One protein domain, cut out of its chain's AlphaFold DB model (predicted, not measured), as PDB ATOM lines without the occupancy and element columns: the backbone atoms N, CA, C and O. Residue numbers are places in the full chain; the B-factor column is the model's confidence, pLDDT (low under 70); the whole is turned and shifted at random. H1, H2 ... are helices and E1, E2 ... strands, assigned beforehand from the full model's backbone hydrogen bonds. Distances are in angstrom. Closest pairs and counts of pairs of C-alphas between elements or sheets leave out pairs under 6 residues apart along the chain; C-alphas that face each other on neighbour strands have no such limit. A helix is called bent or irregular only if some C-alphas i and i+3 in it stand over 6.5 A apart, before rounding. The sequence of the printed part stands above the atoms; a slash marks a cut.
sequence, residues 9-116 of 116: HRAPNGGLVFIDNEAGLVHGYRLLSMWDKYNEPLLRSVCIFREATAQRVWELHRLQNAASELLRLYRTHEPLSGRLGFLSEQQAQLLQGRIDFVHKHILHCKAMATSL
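Overview. This is residues 9 to 116 of the 116 residues of an uncharacterized protein of Pelodiscus sinensis (UniProt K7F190). The long helix H4 runs through the middle, with H2 crossing it on one side, H3 on that same side meeting it with residues 66 to 67 alone, and the kinked H1 on the other side. Residues 11 to 16, leading into E1, stick out. The printed part has 108 residues, with one named strand and four named helices in the order E1, H1, H2, H3, H4; its class is mostly helix, and the whole is only just loose, close to compact, with a radius of gyration of the C-alphas of 15.9 A and spans of 53 by 36 by 29 A.

Along the chain. Find E1, residues 16 to 18, from C-alpha 16 at (129.946, 122.114, 104.248), 6.3 A. H1, residues 25 to 44, 21.5 A, is irregular: C-alphas 30 and 33 are 8.0 A apart. H2 is residues 51 to 63, 18.3 A; H3, 66 to 77, 16.7 A; H4, 89 to 114, 37.7 A, ends at (157.554, 114.780, 113.448).

Arrangement. At the hub H4, find the closest C-alphas: His 61 of H2 and Asp 100, 5.6 A; Ala 67 of H3 and Ala 92, 5.2 A; Val 26 of H1 and Gln 91, 6.9 A. H2 and H4 stand at a steep tilt of 50 degrees, opposite ways. E1 is apart from H4. O i to N i+4 pairs are within hydrogen-bond range throughout H2, H3 and H4, and 9 of 16 in H1.

Size, cuts and confidence. The farthest C-alphas, Arg 83 and Leu 116, are 53.2 A apart. The printed part has no cut; the link H3 to H4 is long, and residue 116 is under 70 in pLDDT.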
ATOM      1  N   HIS A   9     127.344 121.821  99.661       90.88
ATOM      2  CA  HIS A   9     126.678 123.096  99.866       90.88
ATOM      3  C   HIS A   9     127.303 123.833 101.053       90.88
ATOM      4  O   HIS A   9     127.473 123.261 102.127       90.88
ATOM      5  N   ARG A  10     127.654 125.112 100.888       93.00
ATOM      6  CA  ARG A  10     128.210 125.919 101.981       93.00
ATOM      7  C   ARG A  10     127.086 126.434 102.881       93.00
ATOM      8  O   ARG A  10     126.251 127.211 102.433       93.00
ATOM      9  N   ALA A  11     127.106 126.042 104.152       93.75
ATOM     10  CA  ALA A  11     126.171 126.520 105.165       93.75
ATOM     11  C   ALA A  11     126.531 127.943 105.656       93.75
ATOM     12  O   ALA A  11     127.697 128.343 105.562       93.75
ATOM     13  N   PRO A  12     125.579 128.697 106.248       95.56
ATOM     14  CA  PRO A  12     125.823 130.055 106.753       95.56
ATOM     15  C   PRO A  12     126.945 130.160 107.795       95.56
ATOM     16  O   PRO A  12     127.639 131.166 107.861       95.56
ATOM     17  N   ASN A  13     127.169 129.101 108.578       94.44
ATOM     18  CA  ASN A  13     128.256 129.023 109.558       94.44
ATOM     19  C   ASN A  13     129.631 128.694 108.935       94.44
ATOM     20  O   ASN A  13     130.582 128.404 109.657       94.44
ATOM     21  N   GLY A  14     129.735 128.662 107.604       91.56
ATOM     22  CA  GLY A  14     130.957 128.327 106.876       91.56
ATOM     23  C   GLY A  14     131.230 126.826 106.732       91.56
ATOM     24  O   GLY A  14     132.177 126.462 106.032       91.56
ATOM     25  N   GLY A  15     130.410 125.961 107.340       91.75
ATOM     26  CA  GLY A  15     130.476 124.509 107.181       91.75
ATOM     27  C   GLY A  15     130.079 124.038 105.780       91.75
ATOM     28  O   GLY A  15     129.529 124.795 104.979       91.75
ATOM     29  N   LEU A  16     130.355 122.768 105.489       92.38
ATOM     30  CA  LEU A  16     129.946 122.114 104.248       92.38
ATOM     31  C   LEU A  16     128.896 121.047 104.557       92.38
ATOM     32  O   LEU A  16     129.115 120.186 105.408       92.38
ATOM     33  N   VAL A  17     127.770 121.117 103.858       92.50
ATOM     34  CA  VAL A  17     126.713 120.108 103.851       92.50
ATOM     35  C   VAL A  17     126.944 119.210 102.648       92.50
ATOM     36  O   VAL A  17     127.022 119.687 101.517       92.50
ATOM     37  N   PHE A  18     127.060 117.915 102.908       92.38
ATOM     38  CA  PHE A  18     127.252 116.902 101.883       92.38
ATOM     39  C   PHE A  18     125.872 116.497 101.361       92.38
ATOM     40  O   PHE A  18     125.076 115.934 102.111       92.38
ATOM     41  N   ILE A  19     125.587 116.800 100.098       91.69
ATOM     42  CA  ILE A  19     124.304 116.533  99.430       91.69
ATOM     43  C   ILE A  19     124.502 115.558  98.267       91.69
ATOM     44  O   ILE A  19     125.639 115.256  97.918       91.69
ATOM     45  N   ASP A  20     123.413 115.053  97.690       88.88
ATOM     46  CA  ASP A  20     123.435 114.194  96.495       88.88
ATOM     47  C   ASP A  20     124.364 112.961  96.648       88.88
ATOM     48  O   ASP A  20     125.211 112.647  95.808       88.88
ATOM     49  N   ASN A  21     124.258 112.291  97.806       87.75
ATOM     50  CA  ASN A  21     125.076 111.129  98.186       87.75
ATOM     51  C   ASN A  21     124.410 109.776  97.871       87.75
ATOM     52  O   ASN A  21     124.919 108.731  98.283       87.75
ATOM     53  N   GLU A  22     123.286 109.761  97.155       86.25
ATOM     54  CA  GLU A  22     122.548 108.545  96.789       86.25
ATOM     55  C   GLU A  22     123.378 107.586  95.928       86.25
ATOM     56  O   GLU A  22     123.211 106.369  96.006       86.25
ATOM     57  N   ALA A  23     124.327 108.121  95.155       82.88
ATOM     58  CA  ALA A  23     125.272 107.338  94.367       82.88
ATOM     59  C   ALA A  23     126.475 106.825  95.185       82.88
ATOM     60  O   ALA A  23     127.387 106.226  94.620       82.88
ATOM     61  N   GLY A  24     126.515 107.050  96.501       85.50
ATOM     62  CA  GLY A  24     127.565 106.548  97.384       85.50
ATOM     63  C   GLY A  24     127.539 105.024  97.566       85.50
ATOM     64  O   GLY A  24     126.661 104.318  97.067       85.50
ATOM     65  N   LEU A  25     128.525 104.506  98.306       88.38
ATOM     66  CA  LEU A  25     128.624 103.098  98.717       88.38
ATOM     67  C   LEU A  25     128.351 102.111  97.566       88.38
ATOM     68  O   LEU A  25     129.158 102.005  96.656       88.38
ATOM     69  N   VAL A  26     127.221 101.400  97.581       88.44
ATOM     70  CA  VAL A  26     126.879 100.305  96.659       88.44
ATOM     71  C   VAL A  26     127.068 100.670  95.185       88.44
ATOM     72  O   VAL A  26     127.706  99.919  94.445       88.44
ATOM     73  N   HIS A  27     126.513 101.799  94.742       85.69
ATOM     74  CA  HIS A  27     126.673 102.251  93.359       85.69
ATOM     75  C   HIS A  27     128.039 102.898  93.139       85.69
ATOM     76  O   HIS A  27     128.712 102.568  92.162       85.69
ATOM     77  N   GLY A  28     128.504 103.719  94.079       86.81
ATOM     78  CA  GLY A  28     129.796 104.402  93.985       86.81
ATOM     79  C   GLY A  28     130.983 103.442  93.912       86.81
ATOM     80  O   GLY A  28     131.953 103.705  93.206       86.81
ATOM     81  N   TYR A  29     130.884 102.279  94.555       92.31
ATOM     82  CA  TYR A  29     131.908 101.239  94.539       92.31
ATOM     83  C   TYR A  29     132.126 100.624  93.158       92.31
ATOM     84  O   TYR A  29     133.241 100.212  92.848       92.31
ATOM     85  N   ARG A  30     131.113 100.654  92.283       90.56
ATOM     86  CA  ARG A  30     131.258 100.245  90.876       90.56
ATOM     87  C   ARG A  30     132.114 101.223  90.066       90.56
ATOM     88  O   ARG A  30     132.593 100.865  88.998       90.56
ATOM     89  N   LEU A  31     132.295 102.445  90.566       90.50
ATOM     90  CA  LEU A  31     132.990 103.541  89.892       90.50
ATOM     91  C   LEU A  31     134.313 103.917  90.575       90.50
ATOM     92  O   LEU A  31     134.879 104.961  90.256       90.50
ATOM     93  N   LEU A  32     134.833 103.099  91.498       90.31
ATOM     94  CA  LEU A  32     136.058 103.436  92.236       90.31
ATOM     95  C   LEU A  32     137.236 103.748  91.321       90.31
ATOM     96  O   LEU A  32     137.868 104.782  91.489       90.31
ATOM     97  N   SER A  33     137.485 102.925  90.301       89.44
ATOM     98  CA  SER A  33     138.584 103.157  89.353       89.44
ATOM     99  C   SER A  33     138.454 104.484  88.596       89.44
ATOM    100  O   SER A  33     139.458 105.104  88.245       89.44
ATOM    101  N   MET A  34     137.224 104.950  88.367       90.00
ATOM    102  CA  MET A  34     136.954 106.227  87.713       90.00
ATOM    103  C   MET A  34     137.238 107.413  88.639       90.00
ATOM    104  O   MET A  34     137.762 108.424  88.169       90.00
ATOM    105  N   TRP A  35     136.903 107.299  89.927       88.81
ATOM    106  CA  TRP A  35     136.968 108.414  90.877       88.81
ATOM    107  C   TRP A  35     138.245 108.457  91.720       88.81
ATOM    108  O   TRP A  35     138.680 109.541  92.103       88.81
ATOM    109  N   ASP A  36     138.891 107.323  91.984       91.31
ATOM    110  CA  ASP A  36     140.081 107.258  92.838       91.31
ATOM    111  C   ASP A  36     141.267 108.022  92.257       91.31
ATOM    112  O   ASP A  36     141.987 108.680  93.004       91.31
ATOM    113  N   LYS A  37     141.391 108.077  90.925       92.56
ATOM    114  CA  LYS A  37     142.392 108.919  90.248       92.56
ATOM    115  C   LYS A  37     142.251 110.419  90.549       92.56
ATOM    116  O   LYS A  37     143.180 111.169  90.282       92.56
ATOM    117  N   TYR A  38     141.104 110.856  91.072       90.12
ATOM    118  CA  TYR A  38     140.874 112.230  91.526       90.12
ATOM    119  C   TYR A  38     140.909 112.338  93.056       90.12
ATOM    120  O   TYR A  38     141.547 113.240  93.596       90.12
ATOM    121  N   ASN A  39     140.260 111.405  93.759       89.44
ATOM    122  CA  ASN A  39     140.122 111.451  95.216       89.44
ATOM    123  C   ASN A  39     141.439 111.187  95.954       89.44
ATOM    124  O   ASN A  39     141.730 111.852  96.948       89.44
ATOM    125  N   GLU A  40     142.245 110.230  95.490       93.12
ATOM    126  CA  GLU A  40     143.504 109.891  96.153       93.12
ATOM    127  C   GLU A  40     144.542 111.024  96.052       93.12
ATOM    128  O   GLU A  40     145.083 111.401  97.095       93.12
ATOM    129  N   PRO A  41     144.792 111.640  94.878       94.31
ATOM    130  CA  PRO A  41     145.666 112.811  94.803       94.31
ATOM    131  C   PRO A  41     145.190 113.978  95.668       94.31
ATOM    132  O   PRO A  41     146.015 114.643  96.288       94.31
ATOM    133  N   LEU A  42     143.872 114.204  95.755       90.81
ATOM    134  CA  LEU A  42     143.311 115.246  96.614       90.81
ATOM    135  C   LEU A  42     143.566 114.966  98.100       90.81
ATOM    136  O   LEU A  42     143.934 115.876  98.835       90.81
ATOM    137  N   LEU A  43     143.402 113.722  98.553       93.00
ATOM    138  CA  LEU A  43     143.735 113.359  99.932       93.00
ATOM    139  C   LEU A  43     145.237 113.535 100.198       93.00
ATOM    140  O   LEU A  43     145.622 114.033 101.252       93.00
ATOM    141  N   ARG A  44     146.085 113.144  99.240       93.75
ATOM    142  CA  ARG A  44     147.548 113.213  99.364       93.75
ATOM    143  C   ARG A  44     148.116 114.628  99.274       93.75
ATOM    144  O   ARG A  44     149.224 114.841  99.755       93.75
ATOM    145  N   SER A  45     147.391 115.584  98.692       93.56
ATOM    146  CA  SER A  45     147.847 116.976  98.585       93.56
ATOM    147  C   SER A  45     147.741 117.758  99.897       93.56
ATOM    148  O   SER A  45     148.282 118.858  99.995       93.56
ATOM    149  N   VAL A  46     147.075 117.198 100.913       89.94
ATOM    150  CA  VAL A  46     146.898 117.822 102.226       89.94
ATOM    151  C   VAL A  46     147.280 116.867 103.359       89.94
ATOM    152  O   VAL A  46     146.961 115.681 103.346       89.94
ATOM    153  N   CYS A  47     147.934 117.411 104.385       95.31
ATOM    154  CA  CYS A  47     148.252 116.710 105.634       95.31
ATOM    155  C   CYS A  47     147.605 117.393 106.845       95.31
ATOM    156  O   CYS A  47     148.210 117.534 107.904       95.31
ATOM    157  N   ILE A  48     146.360 117.841 106.678       93.44
ATOM    158  CA  ILE A  48     145.591 118.522 107.720       93.44
ATOM    159  C   ILE A  48     144.323 117.721 107.991       93.44
ATOM    160  O   ILE A  48     143.498 117.520 107.100       93.44
ATOM    161  N   PHE A  49     144.151 117.306 109.242       95.19
ATOM    162  CA  PHE A  49     142.984 116.569 109.708       95.19
ATOM    163  C   PHE A  49     142.442 117.225 110.971       95.19
ATOM    164  O   PHE A  49     143.202 117.679 111.822       95.19
ATOM    165  N   ARG A  50     141.115 117.242 111.120       95.69
ATOM    166  CA  ARG A  50     140.505 117.553 112.417       95.69
ATOM    167  C   ARG A  50     140.824 116.409 113.371       95.69
ATOM    168  O   ARG A  50     140.634 115.250 113.003       95.69
ATOM    169  N   GLU A  51     141.235 116.734 114.590       97.06
ATOM    170  CA  GLU A  51     141.608 115.744 115.607       97.06
ATOM    171  C   GLU A  51     140.506 114.697 115.826       97.06
ATOM    172  O   GLU A  51     140.754 113.502 115.690       97.06
ATOM    173  N   ALA A  52     139.260 115.140 116.025       98.12
ATOM    174  CA  ALA A  52     138.115 114.244 116.198       98.12
ATOM    175  C   ALA A  52     137.897 113.297 115.000       98.12
ATOM    176  O   ALA A  52     137.528 112.137 115.177       98.12
ATOM    177  N   THR A  53     138.151 113.762 113.771       97.69
ATOM    178  CA  THR A  53     138.051 112.921 112.570       97.69
ATOM    179  C   THR A  53     139.171 111.888 112.531       97.69
ATOM    180  O   THR A  53     138.900 110.717 112.273       97.69
ATOM    181  N   ALA A  54     140.412 112.292 112.819       98.12
ATOM    182  CA  ALA A  54     141.548 111.376 112.850       98.12
ATOM    183  C   ALA A  54     141.373 110.291 113.922       98.12
ATOM    184  O   ALA A  54     141.576 109.109 113.640       98.12
ATOM    185  N   GLN A  55     140.905 110.683 115.109       98.50
ATOM    186  CA  GLN A  55     140.580 109.770 116.200       98.50
ATOM    187  C   GLN A  55     139.511 108.753 115.783       98.50
ATOM    188  O   GLN A  55     139.693 107.550 115.964       98.50
ATOM    189  N   ARG A  56     138.419 109.205 115.151       98.44
ATOM    190  CA  ARG A  56     137.345 108.297 114.724       98.44
ATOM    191  C   ARG A  56     137.794 107.326 113.631       98.44
ATOM    192  O   ARG A  56     137.403 106.161 113.654       98.44
ATOM    193  N   VAL A  57     138.628 107.777 112.694       98.62
ATOM    194  CA  VAL A  57     139.228 106.907 111.669       98.62
ATOM    195  C   VAL A  57     140.140 105.859 112.311       98.62
ATOM    196  O   VAL A  57     140.046 104.685 111.958       98.62
ATOM    197  N   TRP A  58     140.971 106.250 113.282       98.62
ATOM    198  CA  TRP A  58     141.806 105.316 114.040       98.62
ATOM    199  C   TRP A  58     140.970 104.266 114.784       98.62
ATOM    200  O   TRP A  58     141.301 103.085 114.741       98.62
ATOM    201  N   GLU A  59     139.860 104.655 115.414       98.69
ATOM    202  CA  GLU A  59     138.966 103.714 116.101       98.69
ATOM    203  C   GLU A  59     138.354 102.684 115.150       98.69
ATOM    204  O   GLU A  59     138.393 101.489 115.439       98.69
ATOM    205  N   LEU A  60     137.818 103.139 114.013       98.75
ATOM    206  CA  LEU A  60     137.217 102.266 112.999       98.75
ATOM    207  C   LEU A  60     138.255 101.326 112.372       98.75
ATOM    208  O   LEU A  60     137.957 100.163 112.103       98.75
ATOM    209  N   HIS A  61     139.484 101.810 112.172       98.62
ATOM    210  CA  HIS A  61     140.604 100.976 111.753       98.62
ATOM    211  C   HIS A  61     140.957  99.938 112.826       98.62
ATOM    212  O   HIS A  61     141.024  98.750 112.539       98.62
ATOM    213  N   ARG A  62     141.143 100.351 114.082       98.62
ATOM    214  CA  ARG A  62     141.552  99.449 115.168       98.62
ATOM    215  C   ARG A  62     140.521  98.355 115.438       98.62
ATOM    216  O   ARG A  62     140.894  97.226 115.738       98.62
ATOM    217  N   LEU A  63     139.236  98.697 115.385       98.62
ATOM    218  CA  LEU A  63     138.140  97.773 115.675       98.62
ATOM    219  C   LEU A  63     137.701  96.944 114.465       98.62
ATOM    220  O   LEU A  63     136.940  95.999 114.653       98.62
ATOM    221  N   GLN A  64     138.152  97.290 113.252       98.56
ATOM    222  CA  GLN A  64     137.792  96.602 112.005       98.56
ATOM    223  C   GLN A  64     136.270  96.421 111.844       98.56
ATOM    224  O   GLN A  64     135.776  95.368 111.444       98.56
ATOM    225  N   ASN A  65     135.502  97.447 112.219       98.44
ATOM    226  CA  ASN A  65     134.051  97.351 112.380       98.44
ATOM    227  C   ASN A  65     133.271  98.414 111.595       98.44
ATOM    228  O   ASN A  65     132.118  98.689 111.933       98.44
ATOM    229  N   ALA A  66     133.859  98.997 110.544       98.44
ATOM    230  CA  ALA A  66     133.239 100.095 109.801       98.44
ATOM    231  C   ALA A  66     131.840  99.743 109.268       98.44
ATOM    232  O   ALA A  66     130.888 100.502 109.455       98.44
ATOM    233  N   ALA A  67     131.689  98.562 108.662       98.06
ATOM    234  CA  ALA A  67     130.403  98.104 108.146       98.06
ATOM    235  C   ALA A  67     129.390  97.799 109.260       98.06
ATOM    236  O   ALA A  67     128.217  98.139 109.121       98.06
ATOM    237  N   SER A  68     129.829  97.209 110.374       98.31
ATOM    238  CA  SER A  68     128.958  96.902 111.515       98.31
ATOM    239  C   SER A  68     128.449  98.170 112.199       98.31
ATOM    240  O   SER A  68     127.275  98.251 112.552       98.31
ATOM    241  N   GLU A  69     129.302  99.185 112.340       98.38
ATOM    242  CA  GLU A  69     128.903 100.477 112.896       98.38
ATOM    243  C   GLU A  69     127.940 101.217 111.958       98.38
ATOM    244  O   GLU A  69     126.928 101.756 112.411       98.38
ATOM    245  N   LEU A  70     128.189 101.174 110.644       97.38
ATOM    246  CA  LEU A  70     127.256 101.707 109.654       97.38
ATOM    247  C   LEU A  70     125.909 100.972 109.697       97.38
ATOM    248  O   LEU A  70     124.866 101.619 109.684       97.38
ATOM    249  N   LEU A  71     125.914  99.641 109.796       97.62
ATOM    250  CA  LEU A  71     124.697  98.837 109.907       97.62
ATOM    251  C   LEU A  71     123.911  99.176 111.176       97.62
ATOM    252  O   LEU A  71     122.684  99.277 111.133       97.62
ATOM    253  N   ARG A  72     124.604  99.371 112.303       98.06
ATOM    254  CA  ARG A  72     123.988  99.784 113.566       98.06
ATOM    255  C   ARG A  72     123.295 101.132 113.406       98.06
ATOM    256  O   ARG A  72     122.123 101.252 113.759       98.06
ATOM    257  N   LEU A  73     123.987 102.128 112.849       97.50
ATOM    258  CA  LEU A  73     123.414 103.449 112.587       97.50
ATOM    259  C   LEU A  73     122.228 103.364 111.625       97.50
ATOM    260  O   LEU A  73     121.186 103.948 111.906       97.50
ATOM    261  N   TYR A  74     122.361 102.592 110.549       96.38
ATOM    262  CA  TYR A  74     121.312 102.385 109.561       96.38
ATOM    263  C   TYR A  74     120.045 101.803 110.191       96.38
ATOM    264  O   TYR A  74     118.980 102.399 110.092       96.38
ATOM    265  N   ARG A  75     120.162 100.702 110.940       97.19
ATOM    266  CA  ARG A  75     119.022 100.080 111.634       97.19
ATOM    267  C   ARG A  75     118.399 100.969 112.704       97.19
ATOM    268  O   ARG A  75     117.210 100.854 112.969       97.19
ATOM    269  N   THR A  76     119.201 101.834 113.323       98.19
ATOM    270  CA  THR A  76     118.721 102.761 114.356       98.19
ATOM    271  C   THR A  76     117.882 103.893 113.757       98.19
ATOM    272  O   THR A  76     116.941 104.342 114.401       98.19
ATOM    273  N   HIS A  77     118.212 104.359 112.548       97.12
ATOM    274  CA  HIS A  77     117.627 105.581 111.977       97.12
ATOM    275  C   HIS A  77     116.728 105.350 110.755       97.12
ATOM    276  O   HIS A  77     116.006 106.266 110.378       97.12
ATOM    277  N   GLU A  78     116.747 104.162 110.144       96.50
ATOM    278  CA  GLU A  78     115.887 103.805 109.012       96.50
ATOM    279  C   GLU A  78     114.827 102.770 109.443       96.50
ATOM    280  O   GLU A  78     115.148 101.580 109.592       96.50
ATOM    281  N   PRO A  79     113.555 103.182 109.620       96.88
ATOM    282  CA  PRO A  79     112.459 102.289 109.999       96.88
ATOM    283  C   PRO A  79     112.232 101.126 109.026       96.88
ATOM    284  O   PRO A  79     111.756 100.065 109.426       96.88
ATOM    285  N   LEU A  80     112.579 101.294 107.748       97.00
ATOM    286  CA  LEU A  80     112.433 100.265 106.719       97.00
ATOM    287  C   LEU A  80     113.681  99.387 106.559       97.00
ATOM    288  O   LEU A  80     113.726  98.563 105.646       97.00
ATOM    289  N   SER A  81     114.674  99.500 107.444       95.50
ATOM    290  CA  SER A  81     115.958  98.787 107.342       95.50
ATOM    291  C   SER A  81     115.841  97.257 107.319       95.50
ATOM    292  O   SER A  81     116.733  96.589 106.809       95.50
ATOM    293  N   GLY A  82     114.749  96.681 107.835       93.50
ATOM    294  CA  GLY A  82     114.469  95.240 107.728       93.50
ATOM    295  C   GLY A  82     113.955  94.789 106.353       93.50
ATOM    296  O   GLY A  82     113.940  93.595 106.069       93.50
ATOM    297  N   ARG A  83     113.512  95.727 105.508       96.06
ATOM    298  CA  ARG A  83     113.004  95.473 104.145       96.06
ATOM    299  C   ARG A  83     113.978  95.943 103.075       96.06
ATOM    300  O   ARG A  83     114.022  95.383 101.984       96.06
ATOM    301  N   LEU A  84     114.699  97.009 103.376       92.06
ATOM    302  CA  LEU A  84     115.722  97.572 102.520       92.06
ATOM    303  C   LEU A  84     117.023  96.768 102.664       92.06
ATOM    304  O   LEU A  84     117.337  96.229 103.723       92.06
ATOM    305  N   GLY A  85     117.766  96.659 101.566       91.56
ATOM    306  CA  GLY A  85     119.049  95.964 101.553       91.56
ATOM    307  C   GLY A  85     120.142  96.730 102.300       91.56
ATOM    308  O   GLY A  85     120.035  97.926 102.565       91.56
ATOM    309  N   PHE A  86     121.238  96.034 102.582       94.94
ATOM    310  CA  PHE A  86     122.471  96.619 103.101       94.94
ATOM    311  C   PHE A  86     123.655  96.254 102.190       94.94
ATOM    312  O   PHE A  86     123.472  95.654 101.129       94.94
ATOM    313  N   LEU A  87     124.869  96.632 102.589       96.19
ATOM    314  CA  LEU A  87     126.099  96.233 101.919       96.19
ATOM    315  C   LEU A  87     126.225  94.704 101.859       96.19
ATOM    316  O   LEU A  87     125.962  94.013 102.846       96.19
ATOM    317  N   SER A  88     126.690  94.188 100.720       96.00
ATOM    318  CA  SER A  88     127.213  92.822 100.640       96.00
ATOM    319  C   SER A  88     128.517  92.694 101.434       96.00
ATOM    320  O   SER A  88     129.163  93.692 101.753       96.00
ATOM    321  N   GLU A  89     128.956  91.464 101.709       96.94
ATOM    322  CA  GLU A  89     130.232  91.218 102.394       96.94
ATOM    323  C   GLU A  89     131.419  91.858 101.656       96.94
ATOM    324  O   GLU A  89     132.233  92.551 102.263       96.94
ATOM    325  N   GLN A  90     131.465  91.727 100.327       97.06
ATOM    326  CA  GLN A  90     132.498  92.356  99.501       97.06
ATOM    327  C   GLN A  90     132.496  93.887  99.648       97.06
ATOM    328  O   GLN A  90     133.549  94.515  99.730       97.06
ATOM    329  N   GLN A  91     131.313  94.505  99.699       97.38
ATOM    330  CA  GLN A  91     131.183  95.952  99.879       97.38
ATOM    331  C   GLN A  91     131.553  96.389 101.301       97.38
ATOM    332  O   GLN A  91     132.127  97.461 101.480       97.38
ATOM    333  N   ALA A  92     131.264  95.564 102.306       98.00
ATOM    334  CA  ALA A  92     131.671  95.793 103.687       98.00
ATOM    335  C   ALA A  92     133.200  95.743 103.847       98.00
ATOM    336  O   ALA A  92     133.782  96.640 104.458       98.00
ATOM    337  N   GLN A  93     133.856  94.749 103.242       97.88
ATOM    338  CA  GLN A  93     135.319  94.649 103.204       97.88
ATOM    339  C   GLN A  93     135.939  95.848 102.481       97.88
ATOM    340  O   GLN A  93     136.915  96.429 102.953       97.88
ATOM    341  N   LEU A  94     135.334  96.273 101.370       97.56
ATOM    342  CA  LEU A  94     135.771  97.454 100.639       97.56
ATOM    343  C   LEU A  94     135.664  98.725 101.491       97.56
ATOM    344  O   LEU A  94     136.621  99.492 101.544       97.56
ATOM    345  N   LEU A  95     134.551  98.932 102.205       98.00
ATOM    346  CA  LEU A  95     134.399 100.047 103.147       98.00
ATOM    347  C   LEU A  95     135.516 100.052 104.199       98.00
ATOM    348  O   LEU A  95     136.116 101.099 104.439       98.00
ATOM    349  N   GLN A  96     135.824  98.894 104.787       98.62
ATOM    350  CA  GLN A  96     136.908  98.773 105.762       98.62
ATOM    351  C   GLN A  96     138.269  99.109 105.140       98.62
ATOM    352  O   GLN A  96     138.998  99.938 105.680       98.62
ATOM    353  N   GLY A  97     138.568  98.585 103.948       98.06
ATOM    354  CA  GLY A  97     139.803  98.907 103.231       98.06
ATOM    355  C   GLY A  97     139.953 100.404 102.931       98.06
ATOM    356  O   GLY A  97     141.061 100.940 102.974       98.06
ATOM    357  N   ARG A  98     138.846 101.126 102.693       97.25
ATOM    358  CA  ARG A  98     138.869 102.594 102.548       97.25
ATOM    359  C   ARG A  98     139.215 103.303 103.857       97.25
ATOM    360  O   ARG A  98     139.971 104.272 103.821       97.25
ATOM    361  N   ILE A  99     138.700 102.833 104.993       98.62
ATOM    362  CA  ILE A  99     139.084 103.353 106.315       98.62
ATOM    363  C   ILE A  99     140.574 103.117 106.568       98.62
ATOM    364  O   ILE A  99     141.281 104.048 106.958       98.62
ATOM    365  N   ASP A 100     141.068 101.914 106.277       98.69
ATOM    366  CA  ASP A 100     142.475 101.555 106.466       98.69
ATOM    367  C   ASP A 100     143.403 102.424 105.604       98.69
ATOM    368  O   ASP A 100     144.444 102.892 106.075       98.69
ATOM    369  N   PHE A 101     143.005 102.707 104.361       97.44
ATOM    370  CA  PHE A 101     143.730 103.604 103.463       97.44
ATOM    371  C   PHE A 101     143.851 105.026 104.031       97.44
ATOM    372  O   PHE A 101     144.950 105.583 104.082       97.44
ATOM    373  N   VAL A 102     142.740 105.606 104.504       97.81
ATOM    374  CA  VAL A 102     142.747 106.951 105.104       97.81
ATOM    375  C   VAL A 102     143.571 106.966 106.391       97.81
ATOM    376  O   VAL A 102     144.375 107.878 106.588       97.81
ATOM    377  N   HIS A 103     143.439 105.946 107.242       98.50
ATOM    378  CA  HIS A 103     144.236 105.819 108.461       98.50
ATOM    379  C   HIS A 103     145.742 105.770 108.162       98.50
ATOM    380  O   HIS A 103     146.524 106.498 108.776       98.50
ATOM    381  N   LYS A 104     146.158 104.976 107.166       97.94
ATOM    382  CA  LYS A 104     147.556 104.908 106.718       97.94
ATOM    383  C   LYS A 104     148.076 106.275 106.270       97.94
ATOM    384  O   LYS A 104     149.211 106.628 106.592       97.94
ATOM    385  N   HIS A 105     147.262 107.051 105.554       97.62
ATOM    386  CA  HIS A 105     147.644 108.401 105.132       97.62
ATOM    387  C   HIS A 105     147.764 109.375 106.315       97.62
ATOM    388  O   HIS A 105     148.723 110.137 106.383       97.62
ATOM    389  N   ILE A 106     146.871 109.292 107.308       97.44
ATOM    390  CA  ILE A 106     146.986 110.072 108.554       97.44
ATOM    391  C   ILE A 106     148.305 109.761 109.276       97.44
ATOM    392  O   ILE A 106     149.005 110.683 109.699       97.44
ATOM    393  N   LEU A 107     148.681 108.480 109.388       97.12
ATOM    394  CA  LEU A 107     149.957 108.082 109.993       97.12
ATOM    395  C   LEU A 107     151.161 108.616 109.211       97.12
ATOM    396  O   LEU A 107     152.114 109.099 109.821       97.12
ATOM    397  N   HIS A 108     151.103 108.574 107.879       96.19
ATOM    398  CA  HIS A 108     152.133 109.165 107.029       96.19
ATOM    399  C   HIS A 108     152.293 110.668 107.305       96.19
ATOM    400  O   HIS A 108     153.401 111.122 107.578       96.19
ATOM    401  N   CYS A 109     151.193 111.423 107.329       96.56
ATOM    402  CA  CYS A 109     151.222 112.853 107.633       96.56
ATOM    403  C   CYS A 109     151.760 113.154 109.040       96.56
ATOM    404  O   CYS A 109     152.542 114.087 109.209       96.56
ATOM    405  N   LYS A 110     151.395 112.347 110.047       95.06
ATOM    406  CA  LYS A 110     151.925 112.484 111.412       95.06
ATOM    407  C   LYS A 110     153.441 112.272 111.451       95.06
ATOM    408  O   LYS A 110     154.134 113.066 112.074       95.06
ATOM    409  N   ALA A 111     153.945 111.243 110.767       95.19
ATOM    410  CA  ALA A 111     155.378 110.967 110.688       95.19
ATOM    411  C   ALA A 111     156.146 112.095 109.978       95.19
ATOM    412  O   ALA A 111     157.213 112.494 110.431       95.19
ATOM    413  N   MET A 112     155.584 112.648 108.898       91.75
ATOM    414  CA  MET A 112     156.170 113.798 108.202       91.75
ATOM    415  C   MET A 112     156.242 115.037 109.098       91.75
ATOM    416  O   MET A 112     157.250 115.733 109.085       91.75
ATOM    417  N   ALA A 113     155.209 115.287 109.906       88.44
ATOM    418  CA  ALA A 113     155.189 116.408 110.841       88.44
ATOM    419  C   ALA A 113     156.212 116.266 111.982       88.44
ATOM    420  O   ALA A 113     156.701 117.274 112.472       88.44
ATOM    421  N   THR A 114     156.540 115.039 112.406       82.00
ATOM    422  CA  THR A 114     157.554 114.780 113.448       82.00
ATOM    423  C   THR A 114     158.994 114.772 112.937       82.00
ATOM    424  O   THR A 114     159.917 114.746 113.743       82.00
ATOM    425  N   SER A 115     159.186 114.735 111.616       72.31
ATOM    426  CA  SER A 115     160.504 114.782 110.964       72.31
ATOM    427  C   SER A 115     160.939 116.206 110.589       72.31
ATOM    428  O   SER A 115     162.000 116.371 109.987       72.31
ATOM    429  N   LEU A 116     160.104 117.203 110.896       55.97
ATOM    430  CA  LEU A 116     160.378 118.638 110.796       55.97
ATOM    431  C   LEU A 116     160.809 119.174 112.164       55.97
ATOM    432  O   LEU A 116     161.679 120.070 112.173       55.97
TER     433      LEU A 116